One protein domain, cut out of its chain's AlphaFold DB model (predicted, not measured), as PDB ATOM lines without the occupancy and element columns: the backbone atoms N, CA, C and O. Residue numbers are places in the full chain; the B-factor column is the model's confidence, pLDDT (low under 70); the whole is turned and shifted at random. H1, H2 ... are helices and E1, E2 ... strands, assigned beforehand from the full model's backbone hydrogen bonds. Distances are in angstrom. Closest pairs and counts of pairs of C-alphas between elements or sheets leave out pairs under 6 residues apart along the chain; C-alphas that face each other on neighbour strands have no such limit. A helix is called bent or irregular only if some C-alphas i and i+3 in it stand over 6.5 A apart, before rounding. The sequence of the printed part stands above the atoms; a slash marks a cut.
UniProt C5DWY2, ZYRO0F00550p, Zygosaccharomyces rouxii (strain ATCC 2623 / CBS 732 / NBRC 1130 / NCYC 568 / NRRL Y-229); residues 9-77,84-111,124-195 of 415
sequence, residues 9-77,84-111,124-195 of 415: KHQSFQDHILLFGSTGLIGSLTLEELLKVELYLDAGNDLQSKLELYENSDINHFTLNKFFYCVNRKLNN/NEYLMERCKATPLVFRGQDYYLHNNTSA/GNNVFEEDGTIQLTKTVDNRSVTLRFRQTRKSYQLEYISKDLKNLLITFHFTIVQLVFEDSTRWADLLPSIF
ATOM      1  N   LYS A   9     232.770 201.194 165.648       72.31
ATOM      2  CA  LYS A   9     231.986 200.274 166.475       72.31
ATOM      3  C   LYS A   9     231.301 199.294 165.526       72.31
ATOM      4  O   LYS A   9     230.653 199.709 164.562       72.31
ATOM      5  N   HIS A  10     231.494 198.012 165.800       84.31
ATOM      6  CA  HIS A  10     231.189 196.904 164.901       84.31
ATOM      7  C   HIS A  10     230.089 196.016 165.482       84.31
ATOM      8  O   HIS A  10     230.118 195.703 166.671       84.31
ATOM      9  N   GLN A  11     229.140 195.604 164.643       90.25
ATOM     10  CA  GLN A  11     228.133 194.596 164.975       90.25
ATOM     11  C   GLN A  11     228.208 193.436 163.991       90.25
ATOM     12  O   GLN A  11     228.318 193.639 162.785       90.25
ATOM     13  N   SER A  12     228.081 192.213 164.498       89.38
ATOM     14  CA  SER A  12     228.139 190.992 163.698       89.38
ATOM     15  C   SER A  12     226.843 190.194 163.820       89.38
ATOM     16  O   SER A  12     226.288 190.071 164.911       89.38
ATOM     17  N   PHE A  13     226.383 189.625 162.709       91.62
ATOM     18  CA  PHE A  13     225.265 188.689 162.645       91.62
ATOM     19  C   PHE A  13     225.722 187.375 162.019       91.62
ATOM     20  O   PHE A  13     226.637 187.358 161.190       91.62
ATOM     21  N   GLN A  14     225.091 186.275 162.419       92.06
ATOM     22  CA  GLN A  14     225.394 184.935 161.928       92.06
ATOM     23  C   GLN A  14     224.106 184.261 161.470       92.06
ATOM     24  O   GLN A  14     223.176 184.104 162.254       92.06
ATOM     25  N   ASP A  15     224.074 183.852 160.205       91.69
ATOM     26  CA  ASP A  15     222.970 183.105 159.621       91.69
ATOM     27  C   ASP A  15     223.488 181.756 159.118       91.69
ATOM     28  O   ASP A  15     224.443 181.692 158.340       91.69
ATOM     29  N   HIS A  16     222.846 180.675 159.553       94.81
ATOM     30  CA  HIS A  16     223.228 179.304 159.228       94.81
ATOM     31  C   HIS A  16     222.147 178.640 158.371       94.81
ATOM     32  O   HIS A  16     220.984 178.557 158.776       94.81
ATOM     33  N   ILE A  17     222.538 178.140 157.197       96.00
ATOM     34  CA  ILE A  17     221.652 177.466 156.245       96.00
ATOM     35  C   ILE A  17     222.206 176.080 155.918       96.00
ATOM     36  O   ILE A  17     223.358 175.931 155.511       96.00
ATOM     37  N   LEU A  18     221.364 175.060 156.058       97.12
ATOM     38  CA  LEU A  18     221.665 173.688 155.659       97.12
ATOM     39  C   LEU A  18     221.108 173.422 154.258       97.12
ATOM     40  O   LEU A  18     219.945 173.708 153.991       97.12
ATOM     41  N   LEU A  19     221.913 172.869 153.354       95.62
ATOM     42  CA  LEU A  19     221.541 172.635 151.960       95.62
ATOM     43  C   LEU A  19     221.786 171.175 151.564       95.62
ATOM     44  O   LEU A  19     222.923 170.700 151.521       95.62
ATOM     45  N   PHE A  20     220.710 170.489 151.183       94.06
ATOM     46  CA  PHE A  20     220.753 169.151 150.600       94.06
ATOM     47  C   PHE A  20     220.487 169.203 149.098       94.06
ATOM     48  O   PHE A  20     219.507 169.789 148.641       94.06
ATOM     49  N   GLY A  21     221.343 168.535 148.320       87.25
ATOM     50  CA  GLY A  21     221.227 168.497 146.860       87.25
ATOM     51  C   GLY A  21     221.944 169.641 146.141       87.25
ATOM     52  O   GLY A  21     221.642 169.896 144.975       87.25
ATOM     53  N   SER A  22     222.927 170.285 146.784       82.19
ATOM     54  CA  SER A  22     223.700 171.400 146.204       82.19
ATOM     55  C   SER A  22     224.541 171.026 144.976       82.19
ATOM     56  O   SER A  22     225.057 171.893 144.279       82.19
ATOM     57  N   THR A  23     224.672 169.736 144.676       82.12
ATOM     58  CA  THR A  23     225.336 169.211 143.472       82.12
ATOM     59  C   THR A  23     224.389 168.968 142.293       82.12
ATOM     60  O   THR A  23     224.855 168.755 141.175       82.12
ATOM     61  N   GLY A  24     223.068 168.984 142.504       80.38
ATOM     62  CA  GLY A  24     222.071 168.844 141.436       80.38
ATOM     63  C   GLY A  24     221.776 170.177 140.746       80.38
ATOM     64  O   GLY A  24     221.968 171.223 141.350       80.38
ATOM     65  N   LEU A  25     221.261 170.156 139.509       83.44
ATOM     66  CA  LEU A  25     221.060 171.357 138.673       83.44
ATOM     67  C   LEU A  25     220.449 172.552 139.432       83.44
ATOM     68  O   LEU A  25     220.989 173.651 139.381       83.44
ATOM     69  N   ILE A  26     219.344 172.336 140.150       88.38
ATOM     70  CA  ILE A  26     218.673 173.405 140.901       88.38
ATOM     71  C   ILE A  26     219.439 173.788 142.159       88.38
ATOM     72  O   ILE A  26     219.686 174.972 142.364       88.38
ATOM     73  N   GLY A  27     219.829 172.826 143.000       88.69
ATOM     74  CA  GLY A  27     220.518 173.130 144.259       88.69
ATOM     75  C   GLY A  27     221.854 173.826 144.041       88.69
ATOM     76  O   GLY A  27     222.244 174.693 144.817       88.69
ATOM     77  N   SER A  28     222.524 173.497 142.941       87.06
ATOM     78  CA  SER A  28     223.804 174.079 142.583       87.06
ATOM     79  C   SER A  28     223.662 175.536 142.144       87.06
ATOM     80  O   SER A  28     224.457 176.368 142.561       87.06
ATOM     81  N   LEU A  29     222.632 175.853 141.354       88.50
ATOM     82  CA  LEU A  29     222.284 177.238 141.022       88.50
ATOM     83  C   LEU A  29     221.731 177.987 142.246       88.50
ATOM     84  O   LEU A  29     222.010 179.162 142.418       88.50
ATOM     85  N   THR A  30     220.991 177.313 143.129       91.94
ATOM     86  CA  THR A  30     220.447 177.924 144.355       91.94
ATOM     87  C   THR A  30     221.577 178.396 145.263       91.94
ATOM     88  O   THR A  30     221.526 179.509 145.770       91.94
ATOM     89  N   LEU A  31     222.628 177.583 145.424       91.38
ATOM     90  CA  LEU A  31     223.827 177.995 146.151       91.38
ATOM     91  C   LEU A  31     224.498 179.208 145.495       91.38
ATOM     92  O   LEU A  31     224.935 180.099 146.206       91.38
ATOM     93  N   GLU A  32     224.562 179.271 144.164       86.88
ATOM     94  CA  GLU A  32     225.113 180.439 143.460       86.88
ATOM     95  C   GLU A  32     224.290 181.706 143.717       86.88
ATOM     96  O   GLU A  32     224.871 182.749 143.997       86.88
ATOM     97  N   GLU A  33     222.958 181.615 143.690       87.69
ATOM     98  CA  GLU A  33     222.065 182.732 144.024       87.69
ATOM     99  C   GLU A  33     222.213 183.171 145.490       87.69
ATOM    100  O   GLU A  33     222.251 184.364 145.772       87.69
ATOM    101  N   LEU A  34     222.386 182.236 146.431       90.06
ATOM    102  CA  LEU A  34     222.614 182.542 147.851       90.06
ATOM    103  C   LEU A  34     223.945 183.260 148.131       90.06
ATOM    104  O   LEU A  34     224.104 183.833 149.207       90.06
ATOM    105  N   LEU A  35     224.906 183.218 147.208       86.75
ATOM    106  CA  LEU A  35     226.208 183.890 147.334       86.75
ATOM    107  C   LEU A  35     226.219 185.292 146.706       86.75
ATOM    108  O   LEU A  35     227.253 185.969 146.719       86.75
ATOM    109  N   LYS A  36     225.088 185.725 146.145       82.81
ATOM    110  CA  LYS A  36     224.897 187.071 145.611       82.81
ATOM    111  C   LYS A  36     224.510 188.014 146.737       82.81
ATOM    112  O   LYS A  36     223.595 187.731 147.507       82.81
ATOM    113  N   VAL A  37     225.215 189.136 146.840       81.75
ATOM    114  CA  VAL A  37     224.960 190.136 147.887       81.75
ATOM    115  C   VAL A  37     223.613 190.818 147.653       81.75
ATOM    116  O   VAL A  37     222.876 191.079 148.600       81.75
ATOM    117  N   GLU A  38     223.255 191.005 146.384       79.81
ATOM    118  CA  GLU A  38     221.994 191.563 145.901       79.81
ATOM    119  C   GLU A  38     220.788 190.870 146.526       79.81
ATOM    120  O   GLU A  38     219.848 191.537 146.940       79.81
ATOM    121  N   LEU A  39     220.845 189.544 146.684       82.62
ATOM    122  CA  LEU A  39     219.758 188.779 147.284       82.62
ATOM    123  C   LEU A  39     219.422 189.267 148.699       82.62
ATOM    124  O   LEU A  39     218.264 189.218 149.092       82.62
ATOM    125  N   TYR A  40     220.416 189.731 149.457       83.94
ATOM    126  CA  TYR A  40     220.253 190.207 150.833       83.94
ATOM    127  C   TYR A  40     219.980 191.710 150.919       83.94
ATOM    128  O   TYR A  40     219.472 192.169 151.937       83.94
ATOM    129  N   LEU A  41     220.309 192.464 149.866       78.38
ATOM    130  CA  LEU A  41     219.980 193.885 149.749       78.38
ATOM    131  C   LEU A  41     218.536 194.080 149.262       78.38
ATOM    132  O   LEU A  41     217.776 194.813 149.885       78.38
ATOM    133  N   ASP A  42     218.138 193.379 148.196       67.69
ATOM    134  CA  ASP A  42     216.792 193.440 147.603       67.69
ATOM    135  C   ASP A  42     215.747 192.726 148.467       67.69
ATOM    136  O   ASP A  42     214.568 193.079 148.455       67.69
ATOM    137  N   ALA A  43     216.180 191.752 149.274       59.25
ATOM    138  CA  ALA A  43     215.383 191.191 150.360       59.25
ATOM    139  C   ALA A  43     214.954 192.239 151.400       59.25
ATOM    140  O   ALA A  43     214.046 191.930 152.165       59.25
ATOM    141  N   GLY A  44     215.575 193.433 151.418       51.84
ATOM    142  CA  GLY A  44     215.155 194.684 152.066       51.84
ATOM    143  C   GLY A  44     214.871 194.605 153.565       51.84
ATOM    144  O   GLY A  44     215.579 195.186 154.377       51.84
ATOM    145  N   ASN A  45     213.850 193.844 153.934       64.44
ATOM    146  CA  ASN A  45     213.338 193.658 155.279       64.44
ATOM    147  C   ASN A  45     214.370 193.062 156.252       64.44
ATOM    148  O   ASN A  45     214.428 193.515 157.389       64.44
ATOM    149  N   ASP A  46     215.198 192.081 155.859       76.00
ATOM    150  CA  ASP A  46     216.163 191.463 156.801       76.00
ATOM    151  C   ASP A  46     217.276 192.441 157.201       76.00
ATOM    152  O   ASP A  46     217.554 192.630 158.382       76.00
ATOM    153  N   LEU A  47     217.900 193.105 156.224       81.25
ATOM    154  CA  LEU A  47     218.959 194.068 156.509       81.25
ATOM    155  C   LEU A  47     218.409 195.312 157.212       81.25
ATOM    156  O   LEU A  47     218.988 195.754 158.200       81.25
ATOM    157  N   GLN A  48     217.281 195.844 156.738       84.50
ATOM    158  CA  GLN A  48     216.645 197.016 157.332       84.50
ATOM    159  C   GLN A  48     216.223 196.749 158.785       84.50
ATOM    160  O   GLN A  48     216.597 197.516 159.668       84.50
ATOM    161  N   SER A  49     215.568 195.617 159.070       83.44
ATOM    162  CA  SER A  49     215.199 195.258 160.450       83.44
ATOM    163  C   SER A  49     216.418 195.071 161.358       83.44
ATOM    164  O   SER A  49     216.400 195.491 162.513       83.44
ATOM    165  N   LYS A  50     217.521 194.510 160.842       87.56
ATOM    166  CA  LYS A  50     218.794 194.421 161.575       87.56
ATOM    167  C   LYS A  50     219.392 195.794 161.874       87.56
ATOM    168  O   LYS A  50     219.955 195.960 162.948       87.56
ATOM    169  N   LEU A  51     219.284 196.760 160.963       87.19
ATOM    170  CA  LEU A  51     219.750 198.131 161.187       87.19
ATOM    171  C   LEU A  51     218.875 198.864 162.217       87.19
ATOM    172  O   LEU A  51     219.411 199.517 163.109       87.19
ATOM    173  N   GLU A  52     217.552 198.707 162.147       87.31
ATOM    174  CA  GLU A  52     216.585 199.333 163.066       87.31
ATOM    175  C   GLU A  52     216.832 198.962 164.535       87.31
ATOM    176  O   GLU A  52     216.749 199.819 165.414       87.31
ATOM    177  N   LEU A  53     217.251 197.721 164.814       87.62
ATOM    178  CA  LEU A  53     217.638 197.286 166.168       87.62
ATOM    179  C   LEU A  53     218.762 198.133 166.791       87.62
ATOM    180  O   LEU A  53     218.912 198.167 168.013       87.62
ATOM    181  N   TYR A  54     219.552 198.814 165.962       89.50
ATOM    182  CA  TYR A  54     220.732 199.577 166.355       89.50
ATOM    183  C   TYR A  54     220.612 201.066 166.022       89.50
ATOM    184  O   TYR A  54     221.624 201.774 166.013       89.50
ATOM    185  N   GLU A  55     219.395 201.567 165.789       85.06
ATOM    186  CA  GLU A  55     219.148 202.951 165.371       85.06
ATOM    187  C   GLU A  55     219.683 203.991 166.372       85.06
ATOM    188  O   GLU A  55     220.213 205.030 165.981       85.06
ATOM    189  N   ASN A  56     219.642 203.671 167.666       84.81
ATOM    190  CA  ASN A  56     220.139 204.536 168.742       84.81
ATOM    191  C   ASN A  56     221.609 204.273 169.121       84.81
ATOM    192  O   ASN A  56     222.087 204.773 170.137       84.81
ATOM    193  N   SER A  57     222.324 203.447 168.355       83.31
ATOM    194  CA  SER A  57     223.717 203.088 168.635       83.31
ATOM    195  C   SER A  57     224.696 203.902 167.791       83.31
ATOM    196  O   SER A  57     224.330 204.445 166.757       83.31
ATOM    197  N   ASP A  58     225.971 203.927 168.179       83.69
ATOM    198  CA  ASP A  58     227.054 204.542 167.397       83.69
ATOM    199  C   ASP A  58     227.678 203.597 166.350       83.69
ATOM    200  O   ASP A  58     228.699 203.922 165.748       83.69
ATOM    201  N   ILE A  59     227.068 202.439 166.088       86.88
ATOM    202  CA  ILE A  59     227.595 201.413 165.177       86.88
ATOM    203  C   ILE A  59     227.501 201.875 163.724       86.88
ATOM    204  O   ILE A  59     226.423 202.212 163.235       86.88
ATOM    205  N   ASN A  60     228.636 201.891 163.036       86.81
ATOM    206  CA  ASN A  60     228.745 202.284 161.632       86.81
ATOM    207  C   ASN A  60     229.315 201.169 160.749       86.81
ATOM    208  O   ASN A  60     229.480 201.374 159.550       86.81
ATOM    209  N   HIS A  61     229.597 199.999 161.326       89.19
ATOM    210  CA  HIS A  61     230.058 198.822 160.606       89.19
ATOM    211  C   HIS A  61     229.250 197.593 161.014       89.19
ATOM    212  O   HIS A  61     229.255 197.187 162.174       89.19
ATOM    213  N   PHE A  62     228.579 196.987 160.040       90.31
ATOM    214  CA  PHE A  62     227.807 195.766 160.209       90.31
ATOM    215  C   PHE A  62     228.424 194.632 159.398       90.31
ATOM    216  O   PHE A  62     228.703 194.777 158.208       90.31
ATOM    217  N   THR A  63     228.606 193.476 160.027       90.62
ATOM    218  CA  THR A  63     229.080 192.258 159.378       90.62
ATOM    219  C   THR A  63     227.996 191.195 159.373       90.62
ATOM    220  O   THR A  63     227.431 190.845 160.403       90.62
ATOM    221  N   LEU A  64     227.734 190.644 158.195       91.25
ATOM    222  CA  LEU A  64     226.750 189.604 157.942       91.25
ATOM    223  C   LEU A  64     227.495 188.323 157.569       91.25
ATOM    224  O   LEU A  64     227.948 188.163 156.433       91.25
ATOM    225  N   ASN A  65     227.639 187.411 158.528       92.00
ATOM    226  CA  ASN A  65     228.240 186.103 158.291       92.00
ATOM    227  C   ASN A  65     227.154 185.120 157.860       92.00
ATOM    228  O   ASN A  65     226.239 184.817 158.622       92.00
ATOM    229  N   LYS A  66     227.264 184.614 156.639       92.69
ATOM    230  CA  LYS A  66     226.351 183.646 156.042       92.69
ATOM    231  C   LYS A  66     227.083 182.313 155.900       92.69
ATOM    232  O   LYS A  66     228.048 182.206 155.141       92.69
ATOM    233  N   PHE A  67     226.636 181.302 156.630       94.25
ATOM    234  CA  PHE A  67     227.199 179.956 156.611       94.25
ATOM    235  C   PHE A  67     226.273 179.005 155.851       94.25
ATOM    236  O   PHE A  67     225.107 178.852 156.211       94.25
ATOM    237  N   PHE A  68     226.799 178.327 154.830       94.94
ATOM    238  CA  PHE A  68     226.075 177.320 154.054       94.94
ATOM    239  C   PHE A  68     226.715 175.952 154.238       94.94
ATOM    240  O   PHE A  68     227.820 175.702 153.754       94.94
ATOM    241  N   TYR A  69     225.997 175.040 154.882       95.50
ATOM    242  CA  TYR A  69     226.433 173.664 155.074       95.50
ATOM    243  C   TYR A  69     225.822 172.788 153.985       95.50
ATOM    244  O   TYR A  69     224.621 172.541 153.962       95.50
ATOM    245  N   CYS A  70     226.644 172.337 153.046       94.25
ATOM    246  CA  CYS A  70     226.221 171.542 151.904       94.25
ATOM    247  C   CYS A  70     226.512 170.060 152.146       94.25
ATOM    248  O   CYS A  70     227.673 169.656 152.106       94.25
ATOM    249  N   VAL A  71     225.479 169.240 152.324       93.06
ATOM    250  CA  VAL A  71     225.637 167.788 152.497       93.06
ATOM    251  C   VAL A  71     225.599 167.101 151.133       93.06
ATOM    252  O   VAL A  71     224.601 167.172 150.411       93.06
ATOM    253  N   ASN A  72     226.698 166.443 150.757       89.31
ATOM    254  CA  ASN A  72     226.878 165.852 149.431       89.31
ATOM    255  C   ASN A  72     227.484 164.451 149.488       89.31
ATOM    256  O   ASN A  72     228.253 164.127 150.382       89.31
ATOM    257  N   ARG A  73     227.223 163.631 148.460       84.81
ATOM    258  CA  ARG A  73     227.888 162.320 148.313       84.81
ATOM    259  C   ARG A  73     229.343 162.422 147.862       84.81
ATOM    260  O   ARG A  73     230.100 161.481 148.041       84.81
ATOM    261  N   LYS A  74     229.707 163.519 147.194       82.75
ATOM    262  CA  LYS A  74     231.029 163.763 146.603       82.75
ATOM    263  C   LYS A  74     231.337 165.255 146.645       82.75
ATOM    264  O   LYS A  74     230.408 166.062 146.599       82.75
ATOM    265  N   LEU A  75     232.621 165.603 146.671       76.12
ATOM    266  CA  LEU A  75     233.066 166.987 146.496       76.12
ATOM    267  C   LEU A  75     232.649 167.506 145.122       76.12
ATOM    268  O   LEU A  75     232.779 166.804 144.114       76.12
ATOM    269  N   ASN A  76     232.180 168.749 145.088       68.06
ATOM    270  CA  ASN A  76     231.992 169.451 143.833       68.06
ATOM    271  C   ASN A  76     233.245 170.285 143.555       68.06
ATOM    272  O   ASN A  76     233.472 171.298 144.208       68.06
ATOM    273  N   ASN A  77     234.060 169.843 142.598       56.44
ATOM    274  CA  ASN A  77     235.288 170.538 142.197       56.44
ATOM    275  C   ASN A  77     235.043 171.633 141.149       56.44
ATOM    276  O   ASN A  77     236.002 172.227 140.660       56.44
ATOM    277  N   ASN A  84     230.424 188.228 141.174       50.06
ATOM    278  CA  ASN A  84     229.817 189.433 141.745       50.06
ATOM    279  C   ASN A  84     230.512 190.696 141.180       50.06
ATOM    280  O   ASN A  84     229.948 191.782 141.255       50.06
ATOM    281  N   GLU A  85     231.692 190.541 140.552       46.22
ATOM    282  CA  GLU A  85     232.471 191.600 139.884       46.22
ATOM    283  C   GLU A  85     231.706 192.338 138.773       46.22
ATOM    284  O   GLU A  85     231.975 193.509 138.546       46.22
ATOM    285  N   TYR A  86     230.738 191.702 138.098       41.59
ATOM    286  CA  TYR A  86     230.038 192.307 136.949       41.59
ATOM    287  C   TYR A  86     228.561 192.648 137.192       41.59
ATOM    288  O   TYR A  86     227.918 193.239 136.323       41.59
ATOM    289  N   LEU A  87     227.981 192.262 138.334       45.69
ATOM    290  CA  LEU A  87     226.537 192.413 138.566       45.69
ATOM    291  C   LEU A  87     226.176 193.694 139.330       45.69
ATOM    292  O   LEU A  87     225.140 194.294 139.035       45.69
ATOM    293  N   MET A  88     227.064 194.199 140.192       49.84
ATOM    294  CA  MET A  88     226.790 195.409 140.978       49.84
ATOM    295  C   MET A  88     226.886 196.722 140.184       49.84
ATOM    296  O   MET A  88     226.274 197.699 140.606       49.84
ATOM    297  N   GLU A  89     227.511 196.753 138.996       45.53
ATOM    298  CA  GLU A  89     227.430 197.914 138.077       45.53
ATOM    299  C   GLU A  89     225.985 198.207 137.620       45.53
ATOM    300  O   GLU A  89     225.686 199.300 137.139       45.53
ATOM    301  N   ARG A  90     225.062 197.244 137.773       40.38
ATOM    302  CA  ARG A  90     223.634 197.400 137.448       40.38
ATOM    303  C   ARG A  90     222.721 197.521 138.661       40.38
ATOM    304  O   ARG A  90     221.527 197.776 138.483       40.38
ATOM    305  N   CYS A  91     223.234 197.338 139.871       47.25
ATOM    306  CA  CYS A  91     222.407 197.394 141.062       47.25
ATOM    307  C   CYS A  91     222.092 198.843 141.405       47.25
ATOM    308  O   CYS A  91     222.900 199.568 141.978       47.25
ATOM    309  N   LYS A  92     220.850 199.234 141.122       54.53
ATOM    310  CA  LYS A  92     220.157 200.268 141.888       54.53
ATOM    311  C   LYS A  92     219.921 199.719 143.299       54.53
ATOM    312  O   LYS A  92     218.790 199.380 143.623       54.53
ATOM    313  N   ALA A  93     220.985 199.526 144.083       63.75
ATOM    314  CA  ALA A  93     220.847 199.085 145.464       63.75
ATOM    315  C   ALA A  93     219.882 200.044 146.164       63.75
ATOM    316  O   ALA A  93     220.054 201.267 146.084       63.75
ATOM    317  N   THR A  94     218.828 199.490 146.756       70.50
ATOM    318  CA  THR A  94     217.800 200.284 147.424       70.50
ATOM    319  C   THR A  94     218.468 201.137 148.505       70.50
ATOM    320  O   THR A  94     219.290 200.603 149.256       70.50
ATOM    321  N   PRO A  95     218.174 202.448 148.587       80.62
ATOM    322  CA  PRO A  95     218.665 203.270 149.683       80.62
ATOM    323  C   PRO A  95     218.283 202.644 151.024       80.62
ATOM    324  O   PRO A  95     217.171 202.136 151.176       80.62
ATOM    325  N   LEU A  96     219.205 202.679 151.981       85.81
ATOM    326  CA  LEU A  96     218.970 202.187 153.337       85.81
ATOM    327  C   LEU A  96     218.581 203.356 154.233       85.81
ATOM    328  O   LEU A  96     219.152 204.439 154.104       85.81
ATOM    329  N   VAL A  97     217.652 203.139 155.161       87.75
ATOM    330  CA  VAL A  97     217.289 204.153 156.157       87.75
ATOM    331  C   VAL A  97     217.899 203.750 157.489       87.75
ATOM    332  O   VAL A  97     217.583 202.694 158.031       87.75
ATOM    333  N   PHE A  98     218.783 204.579 158.033       88.12
ATOM    334  CA  PHE A  98     219.418 204.308 159.319       88.12
ATOM    335  C   PHE A  98     219.614 205.608 160.096       88.12
ATOM    336  O   PHE A  98     220.106 206.598 159.555       88.12
ATOM    337  N   ARG A  99     219.210 205.618 161.371       87.12
ATOM    338  CA  ARG A  99     219.241 206.807 162.247       87.12
ATOM    339  C   ARG A  99     218.506 208.008 161.647       87.12
ATOM    340  O   ARG A  99     219.019 209.129 161.651       87.12
ATOM    341  N   GLY A 100     217.337 207.752 161.059       84.50
ATOM    342  CA  GLY A 100     216.545 208.761 160.353       84.50
ATOM    343  C   GLY A 100     217.220 209.400 159.127       84.50
ATOM    344  O   GLY A 100     216.771 210.459 158.691       84.50
ATOM    345  N   GLN A 101     218.293 208.813 158.580       88.44
ATOM    346  CA  GLN A 101     218.974 209.298 157.374       88.44
ATOM    347  C   GLN A 101     218.950 208.261 156.251       88.44
ATOM    348  O   GLN A 101     219.082 207.063 156.499       88.44
ATOM    349  N   ASP A 102     218.868 208.747 155.012       89.06
ATOM    350  CA  ASP A 102     219.051 207.922 153.822       89.06
ATOM    351  C   ASP A 102     220.540 207.719 153.531       89.06
ATOM    352  O   ASP A 102     221.315 208.679 153.427       89.06
ATOM    353  N   TYR A 103     220.909 206.465 153.325       87.38
ATOM    354  CA  TYR A 103     222.235 206.009 152.955       87.38
ATOM    355  C   TYR A 103     222.206 205.447 151.534       87.38
ATOM    356  O   TYR A 103     221.417 204.557 151.213       87.38
ATOM    357  N   TYR A 104     223.100 205.950 150.685       85.69
ATOM    358  CA  TYR A 104     223.204 205.555 149.283       85.69
ATOM    359  C   TYR A 104     224.509 204.803 149.064       85.69
ATOM    360  O   TYR A 104     225.547 205.189 149.605       85.69
ATOM    361  N   LEU A 105     224.459 203.731 148.272       83.31
ATOM    362  CA  LEU A 105     225.654 202.974 147.919       83.31
ATOM    363  C   LEU A 105     226.639 203.906 147.198       83.31
ATOM    364  O   LEU A 105     226.315 204.468 146.153       83.31
ATOM    365  N   HIS A 106     227.818 204.090 147.784       77.62
ATOM    366  CA  HIS A 106     228.849 204.991 147.275       77.62
ATOM    367  C   HIS A 106     229.964 204.231 146.572       77.62
ATOM    368  O   HIS A 106     230.395 204.620 145.490       77.62
ATOM    369  N   ASN A 107     230.430 203.150 147.194       70.38
ATOM    370  CA  ASN A 107     231.544 202.373 146.690       70.38
ATOM    371  C   ASN A 107     231.333 200.888 146.976       70.38
ATOM    372  O   ASN A 107     230.787 200.487 148.009       70.38
ATOM    373  N   ASN A 108     231.784 200.071 146.037       66.94
ATOM    374  CA  ASN A 108     231.838 198.631 146.153       66.94
ATOM    375  C   ASN A 108     233.297 198.199 146.063       66.94
ATOM    376  O   ASN A 108     233.916 198.174 145.005       66.94
ATOM    377  N   THR A 109     233.854 197.753 147.175       59.03
ATOM    378  CA  THR A 109     235.086 196.973 147.114       59.03
ATOM    379  C   THR A 109     234.694 195.509 146.928       59.03
ATOM    380  O   THR A 109     234.740 194.687 147.844       59.03
ATOM    381  N   SER A 110     234.251 195.167 145.710       47.34
ATOM    382  CA  SER A 110     234.265 193.776 145.257       47.34
ATOM    383  C   SER A 110     235.709 193.418 144.933       47.34
ATOM    384  O   SER A 110     236.271 194.053 144.054       47.34
ATOM    385  N   ALA A 111     236.275 192.452 145.659       42.84
ATOM    386  CA  ALA A 111     237.529 191.743 145.389       42.84
ATOM    387  C   ALA A 111     238.699 192.563 144.788       42.84
ATOM    388  O   ALA A 111     238.679 193.006 143.649       42.84
ATOM    389  N   GLY A 124     245.806 189.813 147.903       27.42
ATOM    390  CA  GLY A 124     245.505 188.934 146.767       27.42
ATOM    391  C   GLY A 124     244.591 187.770 147.155       27.42
ATOM    392  O   GLY A 124     244.919 187.022 148.065       27.42
ATOM    393  N   ASN A 125     243.475 187.594 146.437       38.66
ATOM    394  CA  ASN A 125     242.598 186.412 146.460       38.66
ATOM    395  C   ASN A 125     242.221 185.867 147.854       38.66
ATOM    396  O   ASN A 125     242.638 184.779 148.238       38.66
ATOM    397  N   ASN A 126     241.301 186.525 148.563       46.53
ATOM    398  CA  ASN A 126     240.685 185.952 149.774       46.53
ATOM    399  C   ASN A 126     239.609 184.887 149.459       46.53
ATOM    400  O   ASN A 126     238.590 184.815 150.145       46.53
ATOM    401  N   VAL A 127     239.794 184.066 148.415       57.41
ATOM    402  CA  VAL A 127     239.080 182.785 148.316       57.41
ATOM    403  C   VAL A 127     239.925 181.785 149.084       57.41
ATOM    404  O   VAL A 127     240.836 181.169 148.541       57.41
ATOM    405  N   PHE A 128     239.654 181.689 150.381       66.50
ATOM    406  CA  PHE A 128     240.286 180.695 151.234       66.50
ATOM    407  C   PHE A 128     239.579 179.363 151.000       66.50
ATOM    408  O   PHE A 128     238.390 179.245 151.307       66.50
ATOM    409  N   GLU A 129     240.291 178.404 150.414       74.81
ATOM    410  CA  GLU A 129     239.858 177.015 150.288       74.81
ATOM    411  C   GLU A 129     240.676 176.154 151.244       74.81
ATOM    412  O   GLU A 129     241.900 176.246 151.271       74.81
ATOM    413  N   GLU A 130     239.991 175.335 152.031       81.00
ATOM    414  CA  GLU A 130     240.609 174.479 153.038       81.00
ATOM    415  C   GLU A 130     239.904 173.128 153.038       81.00
ATOM    416  O   GLU A 130     238.685 173.049 153.223       81.00
ATOM    417  N   ASP A 131     240.675 172.074 152.792       84.69
ATOM    418  CA  ASP A 131     240.217 170.695 152.878       84.69
ATOM    419  C   ASP A 131     240.582 170.130 154.257       84.69
ATOM    420  O   ASP A 131     241.569 170.524 154.887       84.69
ATOM    421  N   GLY A 132     239.759 169.216 154.755       86.06
ATOM    422  CA  GLY A 132     239.973 168.645 156.073       86.06
ATOM    423  C   GLY A 132     239.096 167.445 156.373       86.06
ATOM    424  O   GLY A 132     238.340 166.946 155.528       86.06
ATOM    425  N   THR A 133     239.181 166.990 157.620       85.50
ATOM    426  CA  THR A 133     238.381 165.878 158.122       85.50
ATOM    427  C   THR A 133     237.602 166.233 159.379       85.50
ATOM    428  O   THR A 133     237.951 167.130 160.142       85.50
ATOM    429  N   ILE A 134     236.507 165.512 159.582       85.56
ATOM    430  CA  ILE A 134     235.696 165.556 160.791       85.56
ATOM    431  C   ILE A 134     235.705 164.160 161.381       85.56
ATOM    432  O   ILE A 134     235.429 163.196 160.664       85.56
ATOM    433  N   GLN A 135     235.980 164.049 162.676       81.69
ATOM    434  CA  GLN A 135     235.853 162.792 163.401       81.69
ATOM    435  C   GLN A 135     234.623 162.832 164.300       81.69
ATOM    436  O   GLN A 135     234.545 163.623 165.236       81.69
ATOM    437  N   LEU A 136     233.661 161.955 164.026       79.38
ATOM    438  CA  LEU A 136     232.507 161.742 164.890       79.38
ATOM    439  C   LEU A 136     232.811 160.581 165.832       79.38
ATOM    440  O   LEU A 136     232.899 159.435 165.394       79.38
ATOM    441  N   THR A 137     232.972 160.874 167.121       65.75
ATOM    442  CA  THR A 137     233.249 159.873 168.169       65.75
ATOM    443  C   THR A 137     231.980 159.336 168.834       65.75
ATOM    444  O   THR A 137     231.999 158.240 169.385       65.75
ATOM    445  N   LYS A 138     230.858 160.062 168.729       62.91
ATOM    446  CA  LYS A 138     229.532 159.668 169.226       62.91
ATOM    447  C   LYS A 138     228.531 159.620 168.071       62.91
ATOM    448  O   LYS A 138     227.890 160.618 167.744       62.91
ATOM    449  N   THR A 139     228.416 158.464 167.426       62.47
ATOM    450  CA  THR A 139     227.303 158.178 166.505       62.47
ATOM    451  C   THR A 139     226.263 157.308 167.204       62.47
ATOM    452  O   THR A 139     226.570 156.697 168.226       62.47
ATOM    453  N   VAL A 140     225.048 157.226 166.649       61.94
ATOM    454  CA  VAL A 140     223.945 156.397 167.180       61.94
ATOM    455  C   VAL A 140     224.376 154.938 167.427       61.94
ATOM    456  O   VAL A 140     223.924 154.315 168.381       61.94
ATOM    457  N   ASP A 141     225.334 154.432 166.641       64.25
ATOM    458  CA  ASP A 141     225.859 153.063 166.737       64.25
ATOM    459  C   ASP A 141     227.180 152.942 167.530       64.25
ATOM    460  O   ASP A 141     227.841 151.904 167.461       64.25
ATOM    461  N   ASN A 142     227.638 153.999 168.218       64.00
ATOM    462  CA  ASN A 142     228.961 154.076 168.868       64.00
ATOM    463  C   ASN A 142     230.154 153.757 167.940       64.00
ATOM    464  O   ASN A 142     231.229 153.359 168.390       64.00
ATOM    465  N   ARG A 143     229.992 153.938 166.626       69.56
ATOM    466  CA  ARG A 143     231.075 153.771 165.649       69.56
ATOM    467  C   ARG A 143     231.738 155.111 165.373       69.56
ATOM    468  O   ARG A 143     231.041 156.105 165.163       69.56
ATOM    469  N   SER A 144     233.067 155.125 165.307       74.25
ATOM    470  CA  SER A 144     233.784 156.290 164.803       74.25
ATOM    471  C   SER A 144     233.527 156.440 163.304       74.25
ATOM    472  O   SER A 144     233.625 155.479 162.536       74.25
ATOM    473  N   VAL A 145     233.145 157.642 162.881       83.56
ATOM    474  CA  VAL A 145     232.943 157.965 161.465       83.56
ATOM    475  C   VAL A 145     233.816 159.160 161.124       83.56
ATOM    476  O   VAL A 145     233.656 160.231 161.707       83.56
ATOM    477  N   THR A 146     234.726 158.969 160.171       85.12
ATOM    478  CA  THR A 146     235.544 160.049 159.614       85.12
ATOM    479  C   THR A 146     234.925 160.532 158.316       85.12
ATOM    480  O   THR A 146     234.594 159.738 157.435       85.12
ATOM    481  N   LEU A 147     234.776 161.843 158.197       87.69
ATOM    482  CA  LEU A 147     234.148 162.505 157.062       87.69
ATOM    483  C   LEU A 147     235.119 163.510 156.478       87.69
ATOM    484  O   LEU A 147     235.946 164.060 157.201       87.69
ATOM    485  N   ARG A 148     234.997 163.778 155.182       90.44
ATOM    486  CA  ARG A 148     235.781 164.825 154.524       90.44
ATOM    487  C   ARG A 148     234.955 166.093 154.425       90.44
ATOM    488  O   ARG A 148     233.752 166.023 154.156       90.44
ATOM    489  N   PHE A 149     235.606 167.234 154.585       90.69
ATOM    490  CA  PHE A 149     234.999 168.520 154.288       90.69
ATOM    491  C   PHE A 149     235.880 169.350 153.362       90.69
ATOM    492  O   PHE A 149     237.092 169.158 153.294       90.69
ATOM    493  N   ARG A 150     235.231 170.278 152.662       89.12
ATOM    494  CA  ARG A 150     235.870 171.404 151.986       89.12
ATOM    495  C   ARG A 150     235.198 172.684 152.428       89.12
ATOM    496  O   ARG A 150     233.978 172.805 152.324       89.12
ATOM    497  N   GLN A 151     235.984 173.640 152.887       87.50
ATOM    498  CA  GLN A 151     235.526 174.961 153.259       87.50
ATOM    499  C   GLN A 151     235.970 175.973 152.203       87.50
ATOM    500  O   GLN A 151     237.114 175.957 151.768       87.50
ATOM    501  N   THR A 152     235.075 176.878 151.819       85.75
ATOM    502  CA  THR A 152     235.386 178.025 150.963       85.75
ATOM    503  C   THR A 152     234.860 179.293 151.619       85.75
ATOM    504  O   THR A 152     233.677 179.353 151.958       85.75
ATOM    505  N   ARG A 153     235.699 180.319 151.780       84.38
ATOM    506  CA  ARG A 153     235.289 181.626 152.324       84.38
ATOM    507  C   ARG A 153     235.383 182.712 151.259       84.38
ATOM    508  O   ARG A 153     236.306 182.701 150.450       84.38
ATOM    509  N   LYS A 154     234.416 183.632 151.250       82.56
ATOM    510  CA  LYS A 154     234.359 184.806 150.365       82.56
ATOM    511  C   LYS A 154     233.869 186.015 151.148       82.56
ATOM    512  O   LYS A 154     232.968 185.881 151.971       82.56
ATOM    513  N   SER A 155     234.426 187.184 150.858       82.00
ATOM    514  CA  SER A 155     234.108 188.423 151.569       82.00
ATOM    515  C   SER A 155     233.798 189.546 150.590       82.00
ATOM    516  O   SER A 155     234.506 189.698 149.596       82.00
ATOM    517  N   TYR A 156     232.772 190.338 150.889       79.50
ATOM    518  CA  TYR A 156     232.369 191.506 150.107       79.50
ATOM    519  C   TYR A 156     232.125 192.683 151.041       79.50
ATOM    520  O   TYR A 156     231.548 192.501 152.111       79.50
ATOM    521  N   GLN A 157     232.546 193.878 150.645       82.81
ATOM    522  CA  GLN A 157     232.394 195.088 151.444       82.81
ATOM    523  C   GLN A 157     231.679 196.159 150.622       82.81
ATOM    524  O   GLN A 157     232.054 196.446 149.485       82.81
ATOM    525  N   LEU A 158     230.621 196.712 151.206       83.69
ATOM    526  CA  LEU A 158     229.795 197.757 150.620       83.69
ATOM    527  C   LEU A 158     229.851 199.001 151.494       83.69
ATOM    528  O   LEU A 158     229.557 198.941 152.689       83.69
ATOM    529  N   GLU A 159     230.197 200.126 150.883       85.81
ATOM    530  CA  GLU A 159     230.268 201.426 151.537       85.81
ATOM    531  C   GLU A 159     229.063 202.264 151.129       85.81
ATOM    532  O   GLU A 159     228.887 202.612 149.958       85.81
ATOM    533  N   TYR A 160     228.236 202.598 152.112       86.06
ATOM    534  CA  TYR A 160     227.116 203.511 151.966       86.06
ATOM    535  C   TYR A 160     227.457 204.860 152.592       86.06
ATOM    536  O   TYR A 160     228.087 204.923 153.647       86.06
ATOM    537  N   ILE A 161     227.005 205.944 151.964       87.56
ATOM    538  CA  ILE A 161     227.233 207.310 152.436       87.56
ATOM    539  C   ILE A 161     225.900 208.052 152.526       87.56
ATOM    540  O   ILE A 161     225.067 207.970 151.618       87.56
ATOM    541  N   SER A 162     225.687 208.766 153.632       89.75
ATOM    542  CA  SER A 162     224.539 209.662 153.791       89.75
ATOM    543  C   SER A 162     224.810 211.047 153.197       89.75
ATOM    544  O   SER A 162     225.950 211.416 152.911       89.75
ATOM    545  N   LYS A 163     223.766 211.868 153.049       86.50
ATOM    546  CA  LYS A 163     223.914 213.266 152.596       86.50
ATOM    547  C   LYS A 163     224.837 214.099 153.495       86.50
ATOM    548  O   LYS A 163     225.501 215.003 153.000       86.50
ATOM    549  N   ASP A 164     224.929 213.743 154.777       86.56
ATOM    550  CA  ASP A 164     225.800 214.393 155.763       86.56
ATOM    551  C   ASP A 164     227.225 213.806 155.775       86.56
ATOM    552  O   ASP A 164     227.975 214.016 156.728       86.56
ATOM    553  N   LEU A 165     227.599 213.036 154.746       82.88
ATOM    554  CA  LEU A 165     228.903 212.380 154.602       82.88
ATOM    555  C   LEU A 165     229.235 211.399 155.738       82.88
ATOM    556  O   LEU A 165     230.403 211.140 156.031       82.88
ATOM    557  N   LYS A 166     228.212 210.827 156.384       85.75
ATOM    558  CA  LYS A 166     228.408 209.729 157.336       85.75
ATOM    559  C   LYS A 166     228.536 208.422 156.572       85.75
ATOM    560  O   LYS A 166     227.708 208.125 155.712       85.75
ATOM    561  N   ASN A 167     229.527 207.623 156.949       86.75
ATOM    562  CA  ASN A 167     229.771 206.321 156.343       86.75
ATOM    563  C   ASN A 167     229.034 205.220 157.109       86.75
ATOM    564  O   ASN A 167     229.028 205.205 158.341       86.75
ATOM    565  N   LEU A 168     228.460 204.286 156.361       86.81
ATOM    566  CA  LEU A 168     227.900 203.031 156.836       86.81
ATOM    567  C   LEU A 168     228.560 201.898 156.052       86.81
ATOM    568  O   LEU A 168     228.436 201.813 154.831       86.81
ATOM    569  N   LEU A 169     229.278 201.038 156.763       87.81
ATOM    570  CA  LEU A 169     229.993 199.915 156.188       87.81
ATOM    571  C   LEU A 169     229.213 198.621 156.388       87.81
ATOM    572  O   LEU A 169     228.854 198.284 157.515       87.81
ATOM    573  N   ILE A 170     229.003 197.867 155.312       87.19
ATOM    574  CA  ILE A 170     228.357 196.555 155.365       87.19
ATOM    575  C   ILE A 170     229.294 195.516 154.762       87.19
ATOM    576  O   ILE A 170     229.623 195.565 153.579       87.19
ATOM    577  N   THR A 171     229.718 194.553 155.574       87.88
ATOM    578  CA  THR A 171     230.591 193.456 155.148       87.88
ATOM    579  C   THR A 171     229.818 192.145 155.132       87.88
ATOM    580  O   THR A 171     229.271 191.730 156.148       87.88
ATOM    581  N   PHE A 172     229.817 191.448 154.004       86.50
ATOM    582  CA  PHE A 172     229.283 190.099 153.872       86.50
ATOM    583  C   PHE A 172     230.425 189.091 153.903       86.50
ATOM    584  O   PHE A 172     231.353 189.192 153.103       86.50
ATOM    585  N   HIS A 173     230.327 188.091 154.773       89.00
ATOM    586  CA  HIS A 173     231.204 186.924 154.766       89.00
ATOM    587  C   HIS A 173     230.385 185.689 154.426       89.00
ATOM    588  O   HIS A 173     229.550 185.254 155.211       89.00
ATOM    589  N   PHE A 174     230.638 185.101 153.265       88.38
ATOM    590  CA  PHE A 174     230.033 183.847 152.850       88.38
ATOM    591  C   PHE A 174     231.001 182.700 153.119       88.38
ATOM    592  O   PHE A 174     232.088 182.649 152.545       88.38
ATOM    593  N   THR A 175     230.596 181.765 153.973       90.75
ATOM    594  CA  THR A 175     231.343 180.538 154.259       90.75
ATOM    595  C   THR A 175     230.547 179.346 153.761       90.75
ATOM    596  O   THR A 175     229.432 179.100 154.211       90.75
ATOM    597  N   ILE A 176     231.117 178.587 152.834       91.31
ATOM    598  CA  ILE A 176     230.529 177.364 152.291       91.31
ATOM    599  C   ILE A 176     231.298 176.194 152.883       91.31
ATOM    600  O   ILE A 176     232.507 176.108 152.696       91.31
ATOM    601  N   VAL A 177     230.609 175.282 153.555       92.00
ATOM    602  CA  VAL A 177     231.187 174.037 154.067       92.00
ATOM    603  C   VAL A 177     230.533 172.879 153.328       92.00
ATOM    604  O   VAL A 177     229.363 172.573 153.542       92.00
ATOM    605  N   GLN A 178     231.267 172.234 152.428       92.31
ATOM    606  CA  GLN A 178     230.834 171.008 151.770       92.31
ATOM    607  C   GLN A 178     231.215 169.814 152.632       92.31
ATOM    608  O   GLN A 178     232.394 169.500 152.763       92.31
ATOM    609  N   LEU A 179     230.220 169.135 153.186       91.94
ATOM    610  CA  LEU A 179     230.396 167.917 153.962       91.94
ATOM    611  C   LEU A 179     230.146 166.702 153.064       91.94
ATOM    612  O   LEU A 179     229.105 166.611 152.403       91.94
ATOM    613  N   VAL A 180     231.100 165.774 153.028       90.06
ATOM    614  CA  VAL A 180     231.091 164.643 152.095       90.06
ATOM    615  C   VAL A 180     230.736 163.355 152.821       90.06
ATOM    616  O   VAL A 180     231.501 162.844 153.636       90.06
ATOM    617  N   PHE A 181     229.585 162.806 152.451       86.44
ATOM    618  CA  PHE A 181     228.994 161.589 152.988       86.44
ATOM    619  C   PHE A 181     228.549 160.689 151.840       86.44
ATOM    620  O   PHE A 181     227.456 160.857 151.294       86.44
ATOM    621  N   GLU A 182     229.389 159.732 151.458       83.75
ATOM    622  CA  GLU A 182     229.135 158.894 150.280       83.75
ATOM    623  C   GLU A 182     227.819 158.108 150.379       83.75
ATOM    624  O   GLU A 182     227.061 158.029 149.405       83.75
ATOM    625  N   ASP A 183     227.521 157.588 151.572       84.75
ATOM    626  CA  ASP A 183     226.297 156.850 151.858       84.75
ATOM    627  C   ASP A 183     225.177 157.776 152.344       84.75
ATOM    628  O   ASP A 183     225.150 158.217 153.494       84.75
ATOM    629  N   SER A 184     224.215 158.044 151.457       86.25
ATOM    630  CA  SER A 184     223.059 158.875 151.796       86.25
ATOM    631  C   SER A 184     222.071 158.243 152.754       86.25
ATOM    632  O   SER A 184     221.258 158.969 153.308       86.25
ATOM    633  N   THR A 185     222.103 156.924 152.950       84.50
ATOM    634  CA  THR A 185     221.139 156.268 153.845       84.50
ATOM    635  C   THR A 185     221.317 156.683 155.298       84.50
ATOM    636  O   THR A 185     220.352 156.697 156.048       84.50
ATOM    637  N   ARG A 186     222.526 157.121 155.661       86.62
ATOM    638  CA  ARG A 186     222.899 157.526 157.019       86.62
ATOM    639  C   ARG A 186     222.844 159.034 157.246       86.62
ATOM    640  O   ARG A 186     223.191 159.497 158.327       86.62
ATOM    641  N   TRP A 187     222.470 159.825 156.236       91.00
ATOM    642  CA  TRP A 187     222.492 161.288 156.348       91.00
ATOM    643  C   TRP A 187     221.561 161.801 157.436       91.00
ATOM    644  O   TRP A 187     221.954 162.693 158.179       91.00
ATOM    645  N   ALA A 188     220.357 161.233 157.530       91.31
ATOM    646  CA  ALA A 188     219.408 161.603 158.569       91.31
ATOM    647  C   ALA A 188     220.010 161.340 159.956       91.31
ATOM    648  O   ALA A 188     220.077 162.258 160.768       91.31
ATOM    649  N   ASP A 189     220.507 160.128 160.202       88.94
ATOM    650  CA  ASP A 189     220.977 159.701 161.527       88.94
ATOM    651  C   ASP A 189     222.247 160.423 161.985       88.94
ATOM    652  O   ASP A 189     222.440 160.662 163.174       88.94
ATOM    653  N   LEU A 190     223.132 160.778 161.049       89.38
ATOM    654  CA  LEU A 190     224.368 161.486 161.376       89.38
ATOM    655  C   LEU A 190     224.142 162.982 161.617       89.38
ATOM    656  O   LEU A 190     224.978 163.608 162.268       89.38
ATOM    657  N   LEU A 191     223.044 163.558 161.110       92.12
ATOM    658  CA  LEU A 191     222.809 165.001 161.146       92.12
ATOM    659  C   LEU A 191     222.891 165.592 162.569       92.12
ATOM    660  O   LEU A 191     223.664 166.537 162.745       92.12
ATOM    661  N   PRO A 192     222.214 165.038 163.597       91.88
ATOM    662  CA  PRO A 192     222.320 165.561 164.960       91.88
ATOM    663  C   PRO A 192     223.731 165.431 165.551       91.88
ATOM    664  O   PRO A 192     224.192 166.334 166.243       91.88
ATOM    665  N   SER A 193     224.454 164.345 165.246       90.56
ATOM    666  CA  SER A 193     225.832 164.150 165.719       90.56
ATOM    667  C   SER A 193     226.791 165.196 165.145       90.56
ATOM    668  O   SER A 193     227.650 165.703 165.865       90.56
ATOM    669  N   ILE A 194     226.644 165.522 163.857       90.69
ATOM    670  CA  ILE A 194     227.478 166.505 163.150       90.69
ATOM    671  C   ILE A 194     227.238 167.914 163.692       90.69
ATOM    672  O   ILE A 194     228.186 168.650 163.943       90.69
ATOM    673  N   PHE A 195     225.971 168.281 163.878       93.69
ATOM    674  CA  PHE A 195     225.558 169.596 164.365       93.69
ATOM    675  C   PHE A 195     225.248 169.551 165.864       93.69
ATOM    676  O   PHE A 195     224.205 170.012 166.317       93.69
TER     677      PHE A 195
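What this domain is: This is residues 9 to 77, 84 to 111 and 124 to 195 of the 415 residues of the protein "ZYRO0F00550p" of Zygosaccharomyces rouxii (strain ATCC 2623 / CBS 732 / NBRC 1130 / NCYC 568 / NRRL Y-229) (UniProt C5DWY2). A long, twisted sheet runs the length of the domain, with E1, E2, E7 and E6 side by side as its core; E5 extends it beside one end of E6, and the small hairpin E3 and E4 extends it beside the other end. H1 packs on the sheet over E2, H3 packs on it near the small hairpin E3 and E4, with H2 between H1 and H3 along the chain, and H4 packs on it at the end where E5 and E6 form a hairpin. The printed part has 169 residues, with four named helices and seven named strands in the order E1 H1 H2 H3 E2 E3 E4 E5 E6 E7 H4, and its class is mixed, helices and strands. The sheet is branched and holds parallel and antiparallel pairs. The whole is loose, with a radius of gyration of the C-alphas of 19.1 A, and elongated, spanning 61 by 34 by 29 A.

Where its parts are: E1, residues 10 to 20, begins at C-alpha 10 (231.189, 196.904, 164.901) and is 32.9 A long. H1 is residues 25 to 34, 14.6 A long, H2 is residues 38 to 42, and H3 is residues 45 to 52. E2, residues 61 to 72, is 35.0 A long. After the first cut come E3, residues 96 to 98, and E4, residues 101 to 109, 22.7 A long. After the second cut come E5, residues 128 to 136, 24.6 A long, and E6, residues 145 to 162, the longest strand at 52.9 A, which ends at C-alpha 162 (224.539, 209.662, 153.791). E7, residues 167 to 180, is 41.9 A long. H4, residues 184 to 194, is 14.4 A long and ends at C-alpha 194 (227.478, 166.505, 163.150); it is irregular, with C-alphas 185 and 188 7.3 A apart.

How they stand to each other: E1 and E2 are parallel at 16 degrees, with N 13 and O 63 at 2.8 A, within hydrogen-bond range. Together with H1, H2 and H3 they form a strand-helix-strand unit, two parallel neighbour strands with helices between them along the chain. H1 is on the sheet at a height of 9.8 A, over E2 and only just over E1, with 3 of its C-alphas falling on E1; it runs along the strands, at 3 degrees to E2 on the local plane. H2 is not on the sheet, and H2 and H3 only just touch, only at the corner, with 3 pairs of C-alphas within 8 A, the closest those of Leu 41 and Leu 47 at 6.8 A. H3 is on the sheet; its closest C-alphas to E3 are those of Leu 51 and Phe 98, 6.5 A apart. On the other side of E2 from E1 lies E7, parallel at 14 degrees, with N 64 and O 171 at 2.8 A. E5, E6 and E7 form a meander, each strand the antiparallel neighbour of the one before; N 134 and O 147 are 2.8 A apart, and N 152 and O 176 are 2.8 A apart. E6 bends by 50 degrees at residue 148. E4, beside residues 157 to 162 of E6, and E5, beside residues 145 to 153, lie on one side of E6 and E7 on the other side. E4 is antiparallel to E6, with N 106 and O 159 at 2.8 A, and forms a hairpin with E3, with N 103 and O 96 at 2.8 A. H4 is on the sheet; its closest C-alphas to E5 are those of Leu 136 and Ile 194, 7.1 A apart. In H1, H2 and H3 every O i to N i+4 pair is within hydrogen-bond range; in H4 3 of 7 are, beside 5 of 8 O i to N i+3 pairs.

The domain as a whole: The C-alphas of Asp 141 and Asp 164, the two farthest apart, are 62.3 A from each other. Residues 78 to 83 are not printed, with 19.7 A between C-alphas 77 and 84, and residues 112 to 123 are not printed, with 8.6 A between C-alphas 111 and 124. Of the links that are printed whole, none is long. The mean pLDDT of the printed part is 80.6; 32 residues are under 70, among them residues 84 to 93, 124 to 128 and 137 to 143.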